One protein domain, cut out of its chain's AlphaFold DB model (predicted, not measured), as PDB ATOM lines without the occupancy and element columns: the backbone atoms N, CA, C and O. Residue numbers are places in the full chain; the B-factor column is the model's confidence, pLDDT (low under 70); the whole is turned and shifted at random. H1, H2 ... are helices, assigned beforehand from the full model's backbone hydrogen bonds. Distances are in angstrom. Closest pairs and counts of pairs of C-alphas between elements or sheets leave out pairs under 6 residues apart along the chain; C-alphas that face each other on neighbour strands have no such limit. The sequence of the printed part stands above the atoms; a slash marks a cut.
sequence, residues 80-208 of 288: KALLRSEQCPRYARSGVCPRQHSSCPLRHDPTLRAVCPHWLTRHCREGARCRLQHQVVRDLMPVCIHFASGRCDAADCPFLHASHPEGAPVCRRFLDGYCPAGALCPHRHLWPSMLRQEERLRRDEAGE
ATOM      1  N   LYS A  80     -62.176  48.269   4.659       59.44
ATOM      2  CA  LYS A  80     -61.165  49.339   4.759       59.44
ATOM      3  C   LYS A  80     -60.500  49.451   6.143       59.44
ATOM      4  O   LYS A  80     -59.342  49.850   6.209       59.44
ATOM      5  N   ALA A  81     -61.194  49.116   7.233       59.25
ATOM      6  CA  ALA A  81     -60.628  49.126   8.585       59.25
ATOM      7  C   ALA A  81     -59.746  47.893   8.850       59.25
ATOM      8  O   ALA A  81     -58.713  48.019   9.500       59.25
ATOM      9  N   LEU A  82     -60.108  46.733   8.288       60.44
ATOM     10  CA  LEU A  82     -59.303  45.506   8.365       60.44
ATOM     11  C   LEU A  82     -57.975  45.647   7.604       60.44
ATOM     12  O   LEU A  82     -56.931  45.235   8.108       60.44
ATOM     13  N   LEU A  83     -57.986  46.307   6.439       61.34
ATOM     14  CA  LEU A  83     -56.748  46.606   5.710       61.34
ATOM     15  C   LEU A  83     -55.814  47.547   6.495       61.34
ATOM     16  O   LEU A  83     -54.605  47.354   6.459       61.34
ATOM     17  N   ARG A  84     -56.346  48.518   7.250       61.28
ATOM     18  CA  ARG A  84     -55.520  49.430   8.069       61.28
ATOM     19  C   ARG A  84     -54.877  48.751   9.280       61.28
ATOM     20  O   ARG A  84     -53.868  49.246   9.773       61.28
ATOM     21  N   SER A  85     -55.436  47.637   9.762       69.69
ATOM     22  CA  SER A  85     -54.865  46.874  10.878       69.69
ATOM     23  C   SER A  85     -53.794  45.870  10.457       69.69
ATOM     24  O   SER A  85     -52.916  45.568  11.263       69.69
ATOM     25  N   GLU A  86     -53.825  45.362   9.223       85.56
ATOM     26  CA  GLU A  86     -52.828  44.401   8.745       85.56
ATOM     27  C   GLU A  86     -51.470  45.079   8.502       85.56
ATOM     28  O   GLU A  86     -51.374  46.192   7.972       85.56
ATOM     29  N   GLN A  87     -50.401  44.391   8.903       91.06
ATOM     30  CA  GLN A  87     -49.031  44.851   8.701       91.06
ATOM     31  C   GLN A  87     -48.692  44.839   7.205       91.06
ATOM     32  O   GLN A  87     -48.962  43.868   6.500       91.06
ATOM     33  N   CYS A  88     -48.056  45.899   6.707       93.31
ATOM     34  CA  CYS A  88     -47.632  45.983   5.316       93.31
ATOM     35  C   CYS A  88     -46.537  44.948   4.999       93.31
ATOM     36  O   CYS A  88     -45.438  45.072   5.544       93.31
ATOM     37  N   PRO A  89     -46.745  44.024   4.040       92.88
ATOM     38  CA  PRO A  89     -45.740  43.019   3.677       92.88
ATOM     39  C   PRO A  89     -44.410  43.611   3.201       92.88
ATOM     40  O   PRO A  89     -43.323  43.176   3.569       92.88
ATOM     41  N   ARG A  90     -44.475  44.672   2.385       93.56
ATOM     42  CA  ARG A  90     -43.270  45.339   1.869       93.56
ATOM     43  C   ARG A  90     -42.440  45.925   3.008       93.56
ATOM     44  O   ARG A  90     -41.246  45.663   3.073       93.56
ATOM     45  N   TYR A  91     -43.087  46.642   3.925       94.56
ATOM     46  CA  TYR A  91     -42.411  47.223   5.079       94.56
ATOM     47  C   TYR A  91     -41.921  46.161   6.068       94.56
ATOM     48  O   TYR A  91     -40.795  46.262   6.535       94.56
ATOM     49  N   ALA A  92     -42.714  45.123   6.349       94.62
ATOM     50  CA  ALA A  92     -42.299  44.029   7.225       94.62
ATOM     51  C   ALA A  92     -41.041  43.330   6.695       94.62
ATOM     52  O   ALA A  92     -40.080  43.135   7.429       94.62
ATOM     53  N   ARG A  93     -41.000  43.013   5.399       94.19
ATOM     54  CA  ARG A  93     -39.891  42.259   4.805       94.19
ATOM     55  C   ARG A  93     -38.601  43.061   4.620       94.19
ATOM     56  O   ARG A  93     -37.529  42.487   4.766       94.19
ATOM     57  N   SER A  94     -38.676  44.337   4.235       93.44
ATOM     58  CA  SER A  94     -37.483  45.131   3.871       93.44
ATOM     59  C   SER A  94     -37.237  46.351   4.759       93.44
ATOM     60  O   SER A  94     -36.234  47.042   4.592       93.44
ATOM     61  N   GLY A  95     -38.171  46.676   5.653       93.81
ATOM     62  CA  GLY A  95     -38.187  47.942   6.383       93.81
ATOM     63  C   GLY A  95     -38.483  49.163   5.512       93.81
ATOM     64  O   GLY A  95     -38.366  50.290   5.991       93.81
ATOM     65  N   VAL A  96     -38.856  48.968   4.240       93.06
ATOM     66  CA  VAL A  96     -39.095  50.044   3.271       93.06
ATOM     67  C   VAL A  96     -40.370  49.772   2.492       93.06
ATOM     68  O   VAL A  96     -40.543  48.723   1.875       93.06
ATOM     69  N   CYS A  97     -41.250  50.766   2.447       93.75
ATOM     70  CA  CYS A  97     -42.425  50.734   1.591       93.75
ATOM     71  C   CYS A  97     -42.320  51.829   0.520       93.75
ATOM     72  O   CYS A  97     -42.151  52.995   0.877       93.75
ATOM     73  N   PRO A  98     -42.478  51.503  -0.778       90.00
ATOM     74  CA  PRO A  98     -42.395  52.483  -1.863       90.00
ATOM     75  C   PRO A  98     -43.551  53.492  -1.860       90.00
ATOM     76  O   PRO A  98     -43.442  54.532  -2.486       90.00
ATOM     77  N   ARG A  99     -44.646  53.202  -1.145       86.94
ATOM     78  CA  ARG A  99     -45.758  54.143  -0.930       86.94
ATOM     79  C   ARG A  99     -45.480  55.130   0.221       86.94
ATOM     80  O   ARG A  99     -46.322  55.963   0.523       86.94
ATOM     81  N   GLN A 100     -44.327  55.031   0.891       74.19
ATOM     82  CA  GLN A 100     -43.998  55.779   2.113       74.19
ATOM     83  C   GLN A 100     -45.067  55.638   3.230       74.19
ATOM     84  O   GLN A 100     -46.097  54.983   3.067       74.19
ATOM     85  N   HIS A 101     -44.790  56.156   4.433       73.56
ATOM     86  CA  HIS A 101     -45.671  55.979   5.600       73.56
ATOM     87  C   HIS A 101     -47.042  56.661   5.453       73.56
ATOM     88  O   HIS A 101     -48.013  56.171   6.014       73.56
ATOM     89  N   SER A 102     -47.136  57.750   4.685       78.75
ATOM     90  CA  SER A 102     -48.352  58.565   4.566       78.75
ATOM     91  C   SER A 102     -49.358  58.071   3.521       78.75
ATOM     92  O   SER A 102     -50.540  58.370   3.655       78.75
ATOM     93  N   SER A 103     -48.934  57.312   2.500       86.38
ATOM     94  CA  SER A 103     -49.837  56.854   1.425       86.38
ATOM     95  C   SER A 103     -50.070  55.338   1.395       86.38
ATOM     96  O   SER A 103     -50.873  54.829   0.608       86.38
ATOM     97  N   CYS A 104     -49.397  54.573   2.262       90.12
ATOM     98  CA  CYS A 104     -49.666  53.147   2.384       90.12
ATOM     99  C   CYS A 104     -50.959  52.908   3.193       90.12
ATOM    100  O   CYS A 104     -51.039  53.346   4.336       90.12
ATOM    101  N   PRO A 105     -51.952  52.162   2.667       89.00
ATOM    102  CA  PRO A 105     -53.181  51.848   3.400       89.00
ATOM    103  C   PRO A 105     -52.997  50.791   4.505       89.00
ATOM    104  O   PRO A 105     -53.947  50.515   5.228       89.00
ATOM    105  N   LEU A 106     -51.813  50.172   4.591       90.69
ATOM    106  CA  LEU A 106     -51.470  49.109   5.542       90.69
ATOM    107  C   LEU A 106     -50.574  49.666   6.657       90.69
ATOM    108  O   LEU A 106     -49.837  50.630   6.432       90.69
ATOM    109  N   ARG A 107     -50.562  49.017   7.824       91.12
ATOM    110  CA  ARG A 107     -49.765  49.450   8.984       91.12
ATOM    111  C   ARG A 107     -48.260  49.277   8.739       91.12
ATOM    112  O   ARG A 107     -47.831  48.265   8.189       91.12
ATOM    113  N   HIS A 108     -47.451  50.252   9.153       93.19
ATOM    114  CA  HIS A 108     -45.983  50.181   9.134       93.19
ATOM    115  C   HIS A 108     -45.429  50.124  10.556       93.19
ATOM    116  O   HIS A 108     -44.918  51.116  11.070       93.19
ATOM    117  N   ASP A 109     -45.548  48.967  11.191       92.44
ATOM    118  CA  ASP A 109     -45.006  48.744  12.527       92.44
ATOM    119  C   ASP A 109     -43.513  48.373  12.460       92.44
ATOM    120  O   ASP A 109     -43.187  47.354  11.834       92.44
ATOM    121  N   PRO A 110     -42.592  49.165  13.050       93.12
ATOM    122  CA  PRO A 110     -41.164  48.855  13.054       93.12
ATOM    123  C   PRO A 110     -40.828  47.586  13.834       93.12
ATOM    124  O   PRO A 110     -39.819  46.954  13.517       93.12
ATOM    125  N   THR A 111     -41.657  47.223  14.822       93.31
ATOM    126  CA  THR A 111     -41.439  46.059  15.695       93.31
ATOM    127  C   THR A 111     -41.631  44.741  14.946       93.31
ATOM    128  O   THR A 111     -40.935  43.768  15.219       93.31
ATOM    129  N   LEU A 112     -42.499  44.746  13.931       93.25
ATOM    130  CA  LEU A 112     -42.853  43.589  13.105       93.25
ATOM    131  C   LEU A 112     -42.045  43.502  11.802       93.25
ATOM    132  O   LEU A 112     -42.470  42.856  10.842       93.25
ATOM    133  N   ARG A 113     -40.910  44.202  11.721       95.19
ATOM    134  CA  ARG A 113     -39.975  44.055  10.601       95.19
ATOM    135  C   ARG A 113     -39.150  42.792  10.785       95.19
ATOM    136  O   ARG A 113     -38.752  42.486  11.897       95.19
ATOM    137  N   ALA A 114     -38.848  42.090   9.702       95.62
ATOM    138  CA  ALA A 114     -38.050  40.876   9.741       95.62
ATOM    139  C   ALA A 114     -36.695  41.105  10.437       95.62
ATOM    140  O   ALA A 114     -36.106  42.192  10.372       95.62
ATOM    141  N   VAL A 115     -36.186  40.052  11.076       96.38
ATOM    142  CA  VAL A 115     -34.827  40.041  11.625       96.38
ATOM    143  C   VAL A 115     -33.828  40.151  10.482       96.38
ATOM    144  O   VAL A 115     -33.950  39.457   9.472       96.38
ATOM    145  N   CYS A 116     -32.848  41.041  10.627       96.31
ATOM    146  CA  CYS A 116     -31.824  41.264   9.620       96.31
ATOM    147  C   CYS A 116     -30.962  39.997   9.455       96.31
ATOM    148  O   CYS A 116     -30.229  39.641  10.384       96.31
ATOM    149  N   PRO A 117     -30.967  39.336   8.280       94.56
ATOM    150  CA  PRO A 117     -30.183  38.115   8.087       94.56
ATOM    151  C   PRO A 117     -28.676  38.369   8.197       94.56
ATOM    152  O   PRO A 117     -27.943  37.540   8.725       94.56
ATOM    153  N   HIS A 118     -28.207  39.537   7.745       95.81
ATOM    154  CA  HIS A 118     -26.797  39.918   7.851       95.81
ATOM    155  C   HIS A 118     -26.382  40.218   9.288       95.81
ATOM    156  O   HIS A 118     -25.240  39.982   9.664       95.81
ATOM    157  N   TRP A 119     -27.285  40.754  10.105       96.94
ATOM    158  CA  TRP A 119     -26.998  40.982  11.517       96.94
ATOM    159  C   TRP A 119     -26.901  39.664  12.266       96.94
ATOM    160  O   TRP A 119     -25.970  39.482  13.049       96.94
ATOM    161  N   LEU A 120     -27.799  38.726  11.955       94.88
ATOM    162  CA  LEU A 120     -27.796  37.404  12.561       94.88
ATOM    163  C   LEU A 120     -26.473  36.665  12.315       94.88
ATOM    164  O   LEU A 120     -25.974  35.982  13.203       94.88
ATOM    165  N   THR A 121     -25.867  36.858  11.142       93.31
ATOM    166  CA  THR A 121     -24.549  36.297  10.812       93.31
ATOM    167  C   THR A 121     -23.374  37.193  11.208       93.31
ATOM    168  O   THR A 121     -22.245  36.827  10.916       93.31
ATOM    169  N   ARG A 122     -23.595  38.343  11.864       94.56
ATOM    170  CA  ARG A 122     -22.565  39.338  12.253       94.56
ATOM    171  C   ARG A 122     -21.880  40.089  11.095       94.56
ATOM    172  O   ARG A 122     -20.834  40.695  11.290       94.56
ATOM    173  N   HIS A 123     -22.495  40.133   9.914       96.44
ATOM    174  CA  HIS A 123     -21.978  40.818   8.716       96.44
ATOM    175  C   HIS A 123     -22.741  42.106   8.341       96.44
ATOM    176  O   HIS A 123     -22.492  42.695   7.286       96.44
ATOM    177  N   CYS A 124     -23.701  42.558   9.156       97.44
ATOM    178  CA  CYS A 124     -24.447  43.787   8.871       97.44
ATOM    179  C   CYS A 124     -23.565  45.034   9.035       97.44
ATOM    180  O   CYS A 124     -23.053  45.298  10.118       97.44
ATOM    181  N   ARG A 125     -23.449  45.842   7.972       96.88
ATOM    182  CA  ARG A 125     -22.665  47.094   7.957       96.88
ATOM    183  C   ARG A 125     -23.472  48.337   8.334       96.88
ATOM    184  O   ARG A 125     -22.898  49.390   8.577       96.88
ATOM    185  N   GLU A 126     -24.798  48.232   8.365       96.12
ATOM    186  CA  GLU A 126     -25.687  49.372   8.626       96.12
ATOM    187  C   GLU A 126     -25.781  49.720  10.121       96.12
ATOM    188  O   GLU A 126     -26.183  50.831  10.470       96.12
ATOM    189  N   GLY A 127     -25.392  48.802  11.016       93.69
ATOM    190  CA  GLY A 127     -25.420  49.025  12.463       93.69
ATOM    191  C   GLY A 127     -26.794  49.507  12.941       93.69
ATOM    192  O   GLY A 127     -27.820  48.956  12.549       93.69
ATOM    193  N   ALA A 128     -26.825  50.574  13.740       92.38
ATOM    194  CA  ALA A 128     -28.065  51.177  14.242       92.38
ATOM    195  C   ALA A 128     -28.969  51.780  13.145       92.38
ATOM    196  O   ALA A 128     -30.139  52.055  13.396       92.38
ATOM    197  N   ARG A 129     -28.449  51.991  11.928       95.44
ATOM    198  CA  ARG A 129     -29.229  52.502  10.790       95.44
ATOM    199  C   ARG A 129     -29.905  51.389   9.990       95.44
ATOM    200  O   ARG A 129     -30.591  51.698   9.015       95.44
ATOM    201  N   CYS A 130     -29.714  50.123  10.374       96.88
ATOM    202  CA  CYS A 130     -30.346  49.020   9.672       96.88
ATOM    203  C   CYS A 130     -31.866  49.139   9.739       96.88
ATOM    204  O   CYS A 130     -32.459  49.410  10.781       96.88
ATOM    205  N   ARG A 131     -32.511  48.937   8.591       95.31
ATOM    206  CA  ARG A 131     -33.972  49.040   8.476       95.31
ATOM    207  C   ARG A 131     -34.696  47.795   8.981       95.31
ATOM    208  O   ARG A 131     -35.920  47.806   9.050       95.31
ATOM    209  N   LEU A 132     -33.959  46.739   9.299       96.00
ATOM    210  CA  LEU A 132     -34.450  45.464   9.809       96.00
ATOM    211  C   LEU A 132     -34.052  45.291  11.278       96.00
ATOM    212  O   LEU A 132     -33.235  46.048  11.799       96.00
ATOM    213  N   GLN A 133     -34.621  44.291  11.949       95.81
ATOM    214  CA  GLN A 133     -34.388  44.115  13.381       95.81
ATOM    215  C   GLN A 133     -32.998  43.549  13.664       95.81
ATOM    216  O   GLN A 133     -32.580  42.555  13.068       95.81
ATOM    217  N   HIS A 134     -32.310  44.177  14.615       96.38
ATOM    218  CA  HIS A 134     -31.062  43.706  15.213       96.38
ATOM    219  C   HIS A 134     -31.324  43.073  16.587       96.38
ATOM    220  O   HIS A 134     -30.641  43.352  17.568       96.38
ATOM    221  N   GLN A 135     -32.369  42.252  16.657       95.44
ATOM    222  CA  GLN A 135     -32.741  41.489  17.840       95.44
ATOM    223  C   GLN A 135     -33.333  40.153  17.393       95.44
ATOM    224  O   GLN A 135     -34.058  40.096  16.398       95.44
ATOM    225  N   VAL A 136     -33.031  39.081  18.128       95.19
ATOM    226  CA  VAL A 136     -33.672  37.784  17.910       95.19
ATOM    227  C   VAL A 136     -35.072  37.869  18.502       95.19
ATOM    228  O   VAL A 136     -35.240  37.935  19.717       95.19
ATOM    229  N   VAL A 137     -36.080  37.887  17.635       94.44
ATOM    230  CA  VAL A 137     -37.492  37.854  18.020       94.44
ATOM    231  C   VAL A 137     -38.067  36.551  17.496       94.44
ATOM    232  O   VAL A 137     -38.148  36.367  16.283       94.44
ATOM    233  N   ARG A 138     -38.453  35.639  18.397       93.00
ATOM    234  CA  ARG A 138     -38.841  34.263  18.031       93.00
ATOM    235  C   ARG A 138     -39.937  34.222  16.962       93.00
ATOM    236  O   ARG A 138     -39.809  33.483  15.997       93.00
ATOM    237  N   ASP A 139     -40.934  35.096  17.044       91.81
ATOM    238  CA  ASP A 139     -42.044  35.131  16.079       91.81
ATOM    239  C   ASP A 139     -41.652  35.583  14.663       91.81
ATOM    240  O   ASP A 139     -42.396  35.367  13.705       91.81
ATOM    241  N   LEU A 140     -40.475  36.193  14.518       94.19
ATOM    242  CA  LEU A 140     -39.933  36.697  13.256       94.19
ATOM    243  C   LEU A 140     -38.798  35.817  12.716       94.19
ATOM    244  O   LEU A 140     -38.255  36.100  11.643       94.19
ATOM    245  N   MET A 141     -38.440  34.760  13.445       96.12
ATOM    246  CA  MET A 141     -37.351  33.867  13.083       96.12
ATOM    247  C   MET A 141     -37.827  32.720  12.189       96.12
ATOM    248  O   MET A 141     -38.894  32.152  12.423       96.12
ATOM    249  N   PRO A 142     -37.055  32.353  11.149       95.81
ATOM    250  CA  PRO A 142     -37.312  31.133  10.409       95.81
ATOM    251  C   PRO A 142     -36.956  29.891  11.233       95.81
ATOM    252  O   PRO A 142     -36.239  29.950  12.236       95.81
ATOM    253  N   VAL A 143     -37.446  28.754  10.754       95.56
ATOM    254  CA  VAL A 143     -37.126  27.425  11.271       95.56
ATOM    255  C   VAL A 143     -35.640  27.138  11.081       95.56
ATOM    256  O   VAL A 143     -35.047  27.445  10.044       95.56
ATOM    257  N   CYS A 144     -35.039  26.522  12.092       95.06
ATOM    258  CA  CYS A 144     -33.679  26.020  12.028       95.06
ATOM    259  C   CYS A 144     -33.618  24.812  11.085       95.06
ATOM    260  O   CYS A 144     -34.114  23.733  11.406       95.06
ATOM    261  N   ILE A 145     -32.964  24.970   9.932       91.00
ATOM    262  CA  ILE A 145     -32.793  23.879   8.958       91.00
ATOM    263  C   ILE A 145     -31.993  22.699   9.531       91.00
ATOM    264  O   ILE A 145     -32.225  21.552   9.157       91.00
ATOM    265  N   HIS A 146     -31.069  22.968  10.459       93.75
ATOM    266  CA  HIS A 146     -30.269  21.933  11.108       93.75
ATOM    267  C   HIS A 146     -31.112  21.134  12.098       93.75
ATOM    268  O   HIS A 146     -31.020  19.911  12.104       93.75
ATOM    269  N   PHE A 147     -31.981  21.799  12.864       94.94
ATOM    270  CA  PHE A 147     -32.918  21.137  13.772       94.94
ATOM    271  C   PHE A 147     -33.928  20.300  12.991       94.94
ATOM    272  O   PHE A 147     -34.112  19.129  13.295       94.94
ATOM    273  N   ALA A 148     -34.493  20.862  11.916       90.19
ATOM    274  CA  ALA A 148     -35.389  20.131  11.021       90.19
ATOM    275  C   ALA A 148     -34.717  18.903  10.373       90.19
ATOM    276  O   ALA A 148     -35.402  17.957  10.006       90.19
ATOM    277  N   SER A 149     -33.382  18.902  10.256       90.00
ATOM    278  CA  SER A 149     -32.588  17.762   9.772       90.00
ATOM    279  C   SER A 149     -32.052  16.850  10.891       90.00
ATOM    280  O   SER A 149     -31.239  15.978  10.595       90.00
ATOM    281  N   GLY A 150     -32.388  17.092  12.163       92.81
ATOM    282  CA  GLY A 150     -31.876  16.321  13.306       92.81
ATOM    283  C   GLY A 150     -30.385  16.519  13.628       92.81
ATOM    284  O   GLY A 150     -29.768  15.639  14.213       92.81
ATOM    285  N   ARG A 151     -29.780  17.643  13.221       95.69
ATOM    286  CA  ARG A 151     -28.331  17.920  13.341       95.69
ATOM    287  C   ARG A 151     -27.986  19.195  14.115       95.69
ATOM    288  O   ARG A 151     -26.839  19.621  14.082       95.69
ATOM    289  N   CYS A 152     -28.963  19.864  14.726       96.62
ATOM    290  CA  CYS A 152     -28.681  21.036  15.554       96.62
ATOM    291  C   CYS A 152     -28.436  20.611  16.999       96.62
ATOM    292  O   CYS A 152     -29.292  19.968  17.598       96.62
ATOM    293  N   ASP A 153     -27.289  21.006  17.533       96.25
ATOM    294  CA  ASP A 153     -26.815  20.768  18.899       96.25
ATOM    295  C   ASP A 153     -26.657  22.071  19.708       96.25
ATOM    296  O   ASP A 153     -26.335  22.046  20.894       96.25
ATOM    297  N   ALA A 154     -26.915  23.227  19.089       95.44
ATOM    298  CA  ALA A 154     -26.821  24.525  19.741       95.44
ATOM    299  C   ALA A 154     -27.937  24.707  20.784       95.44
ATOM    300  O   ALA A 154     -29.118  24.762  20.428       95.44
ATOM    301  N   ALA A 155     -27.549  24.871  22.055       92.88
ATOM    302  CA  ALA A 155     -28.469  25.141  23.162       92.88
ATOM    303  C   ALA A 155     -29.261  26.445  22.942       92.88
ATOM    304  O   ALA A 155     -30.489  26.443  22.992       92.88
ATOM    305  N   ASP A 156     -28.559  27.523  22.582       93.06
ATOM    306  CA  ASP A 156     -29.141  28.840  22.302       93.06
ATOM    307  C   ASP A 156     -29.206  29.118  20.796       93.06
ATOM    308  O   ASP A 156     -28.672  30.107  20.279       93.06
ATOM    309  N   CYS A 157     -29.844  28.216  20.049       95.12
ATOM    310  CA  CYS A 157     -30.046  28.416  18.620       95.12
ATOM    311  C   CYS A 157     -30.971  29.625  18.373       95.12
ATOM    312  O   CYS A 157     -32.107  29.645  18.853       95.12
ATOM    313  N   PRO A 158     -30.549  30.633  17.586       94.56
ATOM    314  CA  PRO A 158     -31.388  31.801  17.330       94.56
ATOM    315  C   PRO A 158     -32.537  31.508  16.353       94.56
ATOM    316  O   PRO A 158     -33.443  32.324  16.197       94.56
ATOM    317  N   PHE A 159     -32.488  30.372  15.657       95.88
ATOM    318  CA  PHE A 159     -33.529  29.910  14.748       95.88
ATOM    319  C   PHE A 159     -34.562  29.058  15.488       95.88
ATOM    320  O   PHE A 159     -34.271  28.450  16.514       95.88
ATOM    321  N   LEU A 160     -35.779  28.967  14.954       94.62
ATOM    322  CA  LEU A 160     -36.844  28.226  15.621       94.62
ATOM    323  C   LEU A 160     -36.624  26.714  15.539       94.62
ATOM    324  O   LEU A 160     -36.567  26.137  14.451       94.62
ATOM    325  N   HIS A 161     -36.581  26.062  16.697       94.62
ATOM    326  CA  HIS A 161     -36.677  24.611  16.826       94.62
ATOM    327  C   HIS A 161     -38.152  24.193  16.802       94.62
ATOM    328  O   HIS A 161     -38.742  23.859  17.825       94.62
ATOM    329  N   ALA A 162     -38.767  24.287  15.622       91.06
ATOM    330  CA  ALA A 162     -40.144  23.872  15.384       91.06
ATOM    331  C   ALA A 162     -40.164  22.624  14.497       91.06
ATOM    332  O   ALA A 162     -39.479  22.576  13.474       91.06
ATOM    333  N   SER A 163     -40.951  21.625  14.896       89.25
ATOM    334  CA  SER A 163     -41.214  20.444  14.075       89.25
ATOM    335  C   SER A 163     -42.477  20.665  13.252       89.25
ATOM    336  O   SER A 163     -43.490  21.166  13.747       89.25
ATOM    337  N   HIS A 164     -42.408  20.312  11.977       90.94
ATOM    338  CA  HIS A 164     -43.519  20.399  11.040       90.94
ATOM    339  C   HIS A 164     -43.673  19.045  10.350       90.94
ATOM    340  O   HIS A 164     -42.664  18.361  10.160       90.94
ATOM    341  N   PRO A 165     -44.897  18.647   9.959       89.62
ATOM    342  CA  PRO A 165     -45.089  17.400   9.234       89.62
ATOM    343  C   PRO A 165     -44.299  17.414   7.922       89.62
ATOM    344  O   PRO A 165     -44.049  18.472   7.329       89.62
ATOM    345  N   GLU A 166     -43.910  16.229   7.460       85.44
ATOM    346  CA  GLU A 166     -43.221  16.086   6.185       85.44
ATOM    347  C   GLU A 166     -44.074  16.684   5.054       85.44
ATOM    348  O   GLU A 166     -45.295  16.531   5.015       85.44
ATOM    349  N   GLY A 167     -43.448  17.464   4.171       84.38
ATOM    350  CA  GLY A 167     -44.168  18.162   3.104       84.38
ATOM    351  C   GLY A 167     -45.004  19.371   3.550       84.38
ATOM    352  O   GLY A 167     -45.676  19.964   2.706       84.38
ATOM    353  N   ALA A 168     -44.942  19.801   4.821       92.19
ATOM    354  CA  ALA A 168     -45.630  21.015   5.271       92.19
ATOM    355  C   ALA A 168     -45.306  22.209   4.354       92.19
ATOM    356  O   ALA A 168     -44.125  22.457   4.073       92.19
ATOM    357  N   PRO A 169     -46.310  22.977   3.897       95.00
ATOM    358  CA  PRO A 169     -46.073  24.082   2.983       95.00
ATOM    359  C   PRO A 169     -45.334  25.228   3.681       95.00
ATOM    360  O   PRO A 169     -45.359  25.381   4.906       95.00
ATOM    361  N   VAL A 170     -44.690  26.072   2.877       95.88
ATOM    362  CA  VAL A 170     -44.043  27.293   3.367       95.88
ATOM    363  C   VAL A 170     -45.104  28.333   3.717       95.88
ATOM    364  O   VAL A 170     -46.023  28.596   2.936       95.88
ATOM    365  N   CYS A 171     -44.964  28.962   4.880       96.44
ATOM    366  CA  CYS A 171     -45.894  29.981   5.347       96.44
ATOM    367  C   CYS A 171     -45.844  31.231   4.457       96.44
ATOM    368  O   CYS A 171     -44.866  31.983   4.463       96.44
ATOM    369  N   ARG A 172     -46.932  31.503   3.724       95.31
ATOM    370  CA  ARG A 172     -47.035  32.685   2.849       95.31
ATOM    371  C   ARG A 172     -46.953  34.002   3.622       95.31
ATOM    372  O   ARG A 172     -46.253  34.905   3.184       95.31
ATOM    373  N   ARG A 173     -47.578  34.086   4.802       94.38
ATOM    374  CA  ARG A 173     -47.534  35.293   5.651       94.38
ATOM    375  C   ARG A 173     -46.110  35.602   6.118       94.38
ATOM    376  O   ARG A 173     -45.667  36.745   6.058       94.38
ATOM    377  N   PHE A 174     -45.359  34.572   6.504       96.00
ATOM    378  CA  PHE A 174     -43.952  34.728   6.869       96.00
ATOM    379  C   PHE A 174     -43.080  35.144   5.677       96.00
ATOM    380  O   PHE A 174     -42.256  36.043   5.813       96.00
ATOM    381  N   LEU A 175     -43.292  34.559   4.490       94.00
ATOM    382  CA  LEU A 175     -42.618  35.000   3.257       94.00
ATOM    383  C   LEU A 175     -42.926  36.469   2.913       94.00
ATOM    384  O   LEU A 175     -42.091  37.179   2.340       94.00
ATOM    385  N   ASP A 176     -44.111  36.934   3.297       91.25
ATOM    386  CA  ASP A 176     -44.528  38.330   3.226       91.25
ATOM    387  C   ASP A 176     -43.895  39.235   4.289       91.25
ATOM    388  O   ASP A 176     -43.999  40.453   4.189       91.25
ATOM    389  N   GLY A 177     -43.144  38.665   5.228       90.62
ATOM    390  CA  GLY A 177     -42.316  39.368   6.205       90.62
ATOM    391  C   GLY A 177     -42.817  39.255   7.641       90.62
ATOM    392  O   GLY A 177     -42.043  39.536   8.550       90.62
ATOM    393  N   TYR A 178     -44.070  38.842   7.861       93.06
ATOM    394  CA  TYR A 178     -44.633  38.687   9.202       93.06
ATOM    395  C   TYR A 178     -45.783  37.678   9.237       93.06
ATOM    396  O   TYR A 178     -46.765  37.792   8.500       93.06
ATOM    397  N   CYS A 179     -45.698  36.720  10.160       94.81
ATOM    398  CA  CYS A 179     -46.773  35.785  10.460       94.81
ATOM    399  C   CYS A 179     -47.285  36.032  11.887       94.81
ATOM    400  O   CYS A 179     -46.495  35.917  12.820       94.81
ATOM    401  N   PRO A 180     -48.587  36.294  12.104       92.88
ATOM    402  CA  PRO A 180     -49.113  36.505  13.453       92.88
ATOM    403  C   PRO A 180     -49.220  35.227  14.282       92.88
ATOM    404  O   PRO A 180     -49.422  35.317  15.483       92.88
ATOM    405  N   ALA A 181     -49.104  34.047  13.661       93.62
ATOM    406  CA  ALA A 181     -48.969  32.801  14.410       93.62
ATOM    407  C   ALA A 181     -47.551  32.628  14.983       93.62
ATOM    408  O   ALA A 181     -47.355  31.770  15.837       93.62
ATOM    409  N   GLY A 182     -46.575  33.426  14.522       92.50
ATOM    410  CA  GLY A 182     -45.223  33.454  15.071       92.50
ATOM    411  C   GLY A 182     -44.589  32.069  15.158       92.50
ATOM    412  O   GLY A 182     -44.689  31.269  14.223       92.50
ATOM    413  N   ALA A 183     -43.980  31.770  16.301       92.25
ATOM    414  CA  ALA A 183     -43.363  30.468  16.552       92.25
ATOM    415  C   ALA A 183     -44.356  29.285  16.586       92.25
ATOM    416  O   ALA A 183     -43.939  28.139  16.445       92.25
ATOM    417  N   LEU A 184     -45.658  29.548  16.735       92.75
ATOM    418  CA  LEU A 184     -46.720  28.536  16.776       92.75
ATOM    419  C   LEU A 184     -47.330  28.254  15.392       92.75
ATOM    420  O   LEU A 184     -48.362  27.590  15.286       92.75
ATOM    421  N   CYS A 185     -46.745  28.779  14.311       94.75
ATOM    422  CA  CYS A 185     -47.273  28.560  12.970       94.75
ATOM    423  C   CYS A 185     -47.164  27.076  12.557       94.75
ATOM    424  O   CYS A 185     -46.079  26.503  12.646       94.75
ATOM    425  N   PRO A 186     -48.235  26.458  12.019       93.81
ATOM    426  CA  PRO A 186     -48.191  25.073  11.533       93.81
ATOM    427  C   PRO A 186     -47.457  24.920  10.187       93.81
ATOM    428  O   PRO A 186     -47.359  23.820   9.644       93.81
ATOM    429  N   HIS A 187     -46.988  26.023   9.602       95.62
ATOM    430  CA  HIS A 187     -46.324  26.067   8.306       95.62
ATOM    431  C   HIS A 187     -44.871  26.488   8.461       95.62
ATOM    432  O   HIS A 187     -44.537  27.300   9.324       95.62
ATOM    433  N   ARG A 188     -44.012  26.018   7.553       95.25
ATOM    434  CA  ARG A 188     -42.572  26.263   7.663       95.25
ATOM    435  C   ARG A 188     -42.261  27.738   7.439       95.25
ATOM    436  O   ARG A 188     -42.567  28.295   6.380       95.25
ATOM    437  N   HIS A 189     -41.629  28.371   8.417       96.38
ATOM    438  CA  HIS A 189     -41.080  29.715   8.276       96.38
ATOM    439  C   HIS A 189     -39.695  29.623   7.635       96.38
ATOM    440  O   HIS A 189     -38.728  29.268   8.298       96.38
ATOM    441  N   LEU A 190     -39.592  29.916   6.338       94.44
ATOM    442  CA  LEU A 190     -38.326  29.913   5.602       94.44
ATOM    443  C   LEU A 190     -38.057  31.292   5.015       94.44
ATOM    444  O   LEU A 190     -38.960  31.938   4.480       94.44
ATOM    445  N   TRP A 191     -36.803  31.737   5.068       93.81
ATOM    446  CA  TRP A 191     -36.405  32.932   4.334       93.81
ATOM    447  C   TRP A 191     -36.323  32.668   2.826       93.81
ATOM    448  O   TRP A 191     -36.066  31.538   2.405       93.81
ATOM    449  N   PRO A 192     -36.443  33.714   1.984       92.12
ATOM    450  CA  PRO A 192     -36.301  33.567   0.537       92.12
ATOM    451  C   PRO A 192     -34.975  32.927   0.097       92.12
ATOM    452  O   PRO A 192     -34.931  32.247  -0.922       92.12
ATOM    453  N   SER A 193     -33.886  33.143   0.844       91.25
ATOM    454  CA  SER A 193     -32.594  32.494   0.588       91.25
ATOM    455  C   SER A 193     -32.654  30.981   0.795       91.25
ATOM    456  O   SER A 193     -32.156  30.245  -0.051       91.25
ATOM    457  N   MET A 194     -33.301  30.531   1.870       91.50
ATOM    458  CA  MET A 194     -33.478  29.113   2.186       91.50
ATOM    459  C   MET A 194     -34.359  28.427   1.140       91.50
ATOM    460  O   MET A 194     -34.003  27.361   0.656       91.50
ATOM    461  N   LEU A 195     -35.453  29.071   0.713       91.44
ATOM    462  CA  LEU A 195     -36.330  28.519  -0.325       91.44
ATOM    463  C   LEU A 195     -35.585  28.298  -1.651       91.44
ATOM    464  O   LEU A 195     -35.648  27.213  -2.220       91.44
ATOM    465  N   ARG A 196     -34.810  29.296  -2.102       92.44
ATOM    466  CA  ARG A 196     -33.977  29.165  -3.312       92.44
ATOM    467  C   ARG A 196     -32.918  28.072  -3.183       92.44
ATOM    468  O   ARG A 196     -32.548  27.459  -4.180       92.44
ATOM    469  N   GLN A 197     -32.387  27.865  -1.979       89.56
ATOM    470  CA  GLN A 197     -31.435  26.792  -1.721       89.56
ATOM    471  C   GLN A 197     -32.116  25.421  -1.806       89.56
ATOM    472  O   GLN A 197     -31.573  24.542  -2.468       89.56
ATOM    473  N   GLU A 198     -33.309  25.248  -1.225       88.25
ATOM    474  CA  GLU A 198     -34.063  23.997  -1.367       88.25
ATOM    475  C   GLU A 198     -34.410  23.696  -2.836       88.25
ATOM    476  O   GLU A 198     -34.285  22.560  -3.281       88.25
ATOM    477  N   GLU A 199     -34.839  24.701  -3.607       90.50
ATOM    478  CA  GLU A 199     -35.133  24.548  -5.041       90.50
ATOM    479  C   GLU A 199     -33.908  24.096  -5.843       90.50
ATOM    480  O   GLU A 199     -34.035  23.288  -6.763       90.50
ATOM    481  N   ARG A 200     -32.719  24.604  -5.496       91.88
ATOM    482  CA  ARG A 200     -31.460  24.188  -6.121       91.88
ATOM    483  C   ARG A 200     -31.145  22.727  -5.819       91.88
ATOM    484  O   ARG A 200     -30.893  21.987  -6.756       91.88
ATOM    485  N   LEU A 201     -31.225  22.318  -4.551       88.19
ATOM    486  CA  LEU A 201     -30.949  20.936  -4.145       88.19
ATOM    487  C   LEU A 201     -31.879  19.946  -4.857       88.19
ATOM    488  O   LEU A 201     -31.398  18.989  -5.448       88.19
ATOM    489  N   ARG A 202     -33.184  20.249  -4.930       87.06
ATOM    490  CA  ARG A 202     -34.148  19.420  -5.677       87.06
ATOM    491  C   ARG A 202     -33.800  19.296  -7.161       87.06
ATOM    492  O   ARG A 202     -34.042  18.258  -7.767       87.06
ATOM    493  N   ARG A 203     -33.269  20.363  -7.772       88.50
ATOM    494  CA  ARG A 203     -32.820  20.331  -9.172       88.50
ATOM    495  C   ARG A 203     -31.563  19.486  -9.339       88.50
ATOM    496  O   ARG A 203     -31.468  18.790 -10.342       88.50
ATOM    497  N   ASP A 204     -30.621  19.578  -8.408       87.06
ATOM    498  CA  ASP A 204     -29.375  18.815  -8.457       87.06
ATOM    499  C   ASP A 204     -29.667  17.306  -8.316       87.06
ATOM    500  O   ASP A 204     -29.173  16.525  -9.123       87.06
ATOM    501  N   GLU A 205     -30.572  16.915  -7.409       83.06
ATOM    502  CA  GLU A 205     -31.045  15.525  -7.250       83.06
ATOM    503  C   GLU A 205     -31.786  15.015  -8.501       83.06
ATOM    504  O   GLU A 205     -31.492  13.936  -9.012       83.06
ATOM    505  N   ALA A 206     -32.695  15.819  -9.065       81.88
ATOM    506  CA  ALA A 206     -33.397  15.464 -10.304       81.88
ATOM    507  C   ALA A 206     -32.464  15.418 -11.532       81.88
ATOM    508  O   ALA A 206     -32.728  14.706 -12.502       81.88
ATOM    509  N   GLY A 207     -31.378  16.196 -11.512       69.06
ATOM    510  CA  GLY A 207     -30.351  16.214 -12.550       69.06
ATOM    511  C   GLY A 207     -29.423  14.997 -12.514       69.06
ATOM    512  O   GLY A 207     -28.795  14.696 -13.529       69.06
ATOM    513  N   GLU A 208     -29.355  14.284 -11.387       59.62
ATOM    514  CA  GLU A 208     -28.591  13.039 -11.246       59.62
ATOM    515  C   GLU A 208     -29.324  11.837 -11.870       59.62
ATOM    516  O   GLU A 208     -28.687  10.971 -12.468       59.62
TER     517      GLU A 208
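Overview. This is residues 80 to 208 of the 288 residues of an uncharacterized protein of Helicosporidium sp. ATCC 50920 (UniProt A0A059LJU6). With little regular structure, this is a body of long looping links set with short helices, and residues 196 to 208 of the longest helix, H7, stick out. H6 lies nearest the middle; H3 and H1 lie farthest out. The printed part has 129 residues with seven named helices, H1 to H7, holding 45 of them, and no named strand: all helix. It is compact, with a radius of gyration of the C-alphas of 16.0 A, and only just elongated, spanning 50 by 33 by 30 A.

Arrangement. H1, residues 80 to 85, is apart from H2, residues 89 to 94. H2 and H6, residues 172 to 175, are close but not clearly touching; their closest C-alphas, of Arg 93 and Leu 175, are 7.9 A apart. In H1 and H2 every O i to N i+4 pair is within hydrogen-bond range.

Along the chain. H1 begins at C-alpha 80 (-61.165, 49.339, 4.759). H3 is residues 100 to 103, H4 117 to 120, H5 145 to 148. H7, residues 192 to 208, 24.9 A long, ends at C-alpha 208 (-28.591, 13.039, -11.246).

Size, cuts and confidence. The printed part has no cut. The four links from H3 to H7 are long. Residues 80 to 85 and 207 to 208 have pLDDT under 70.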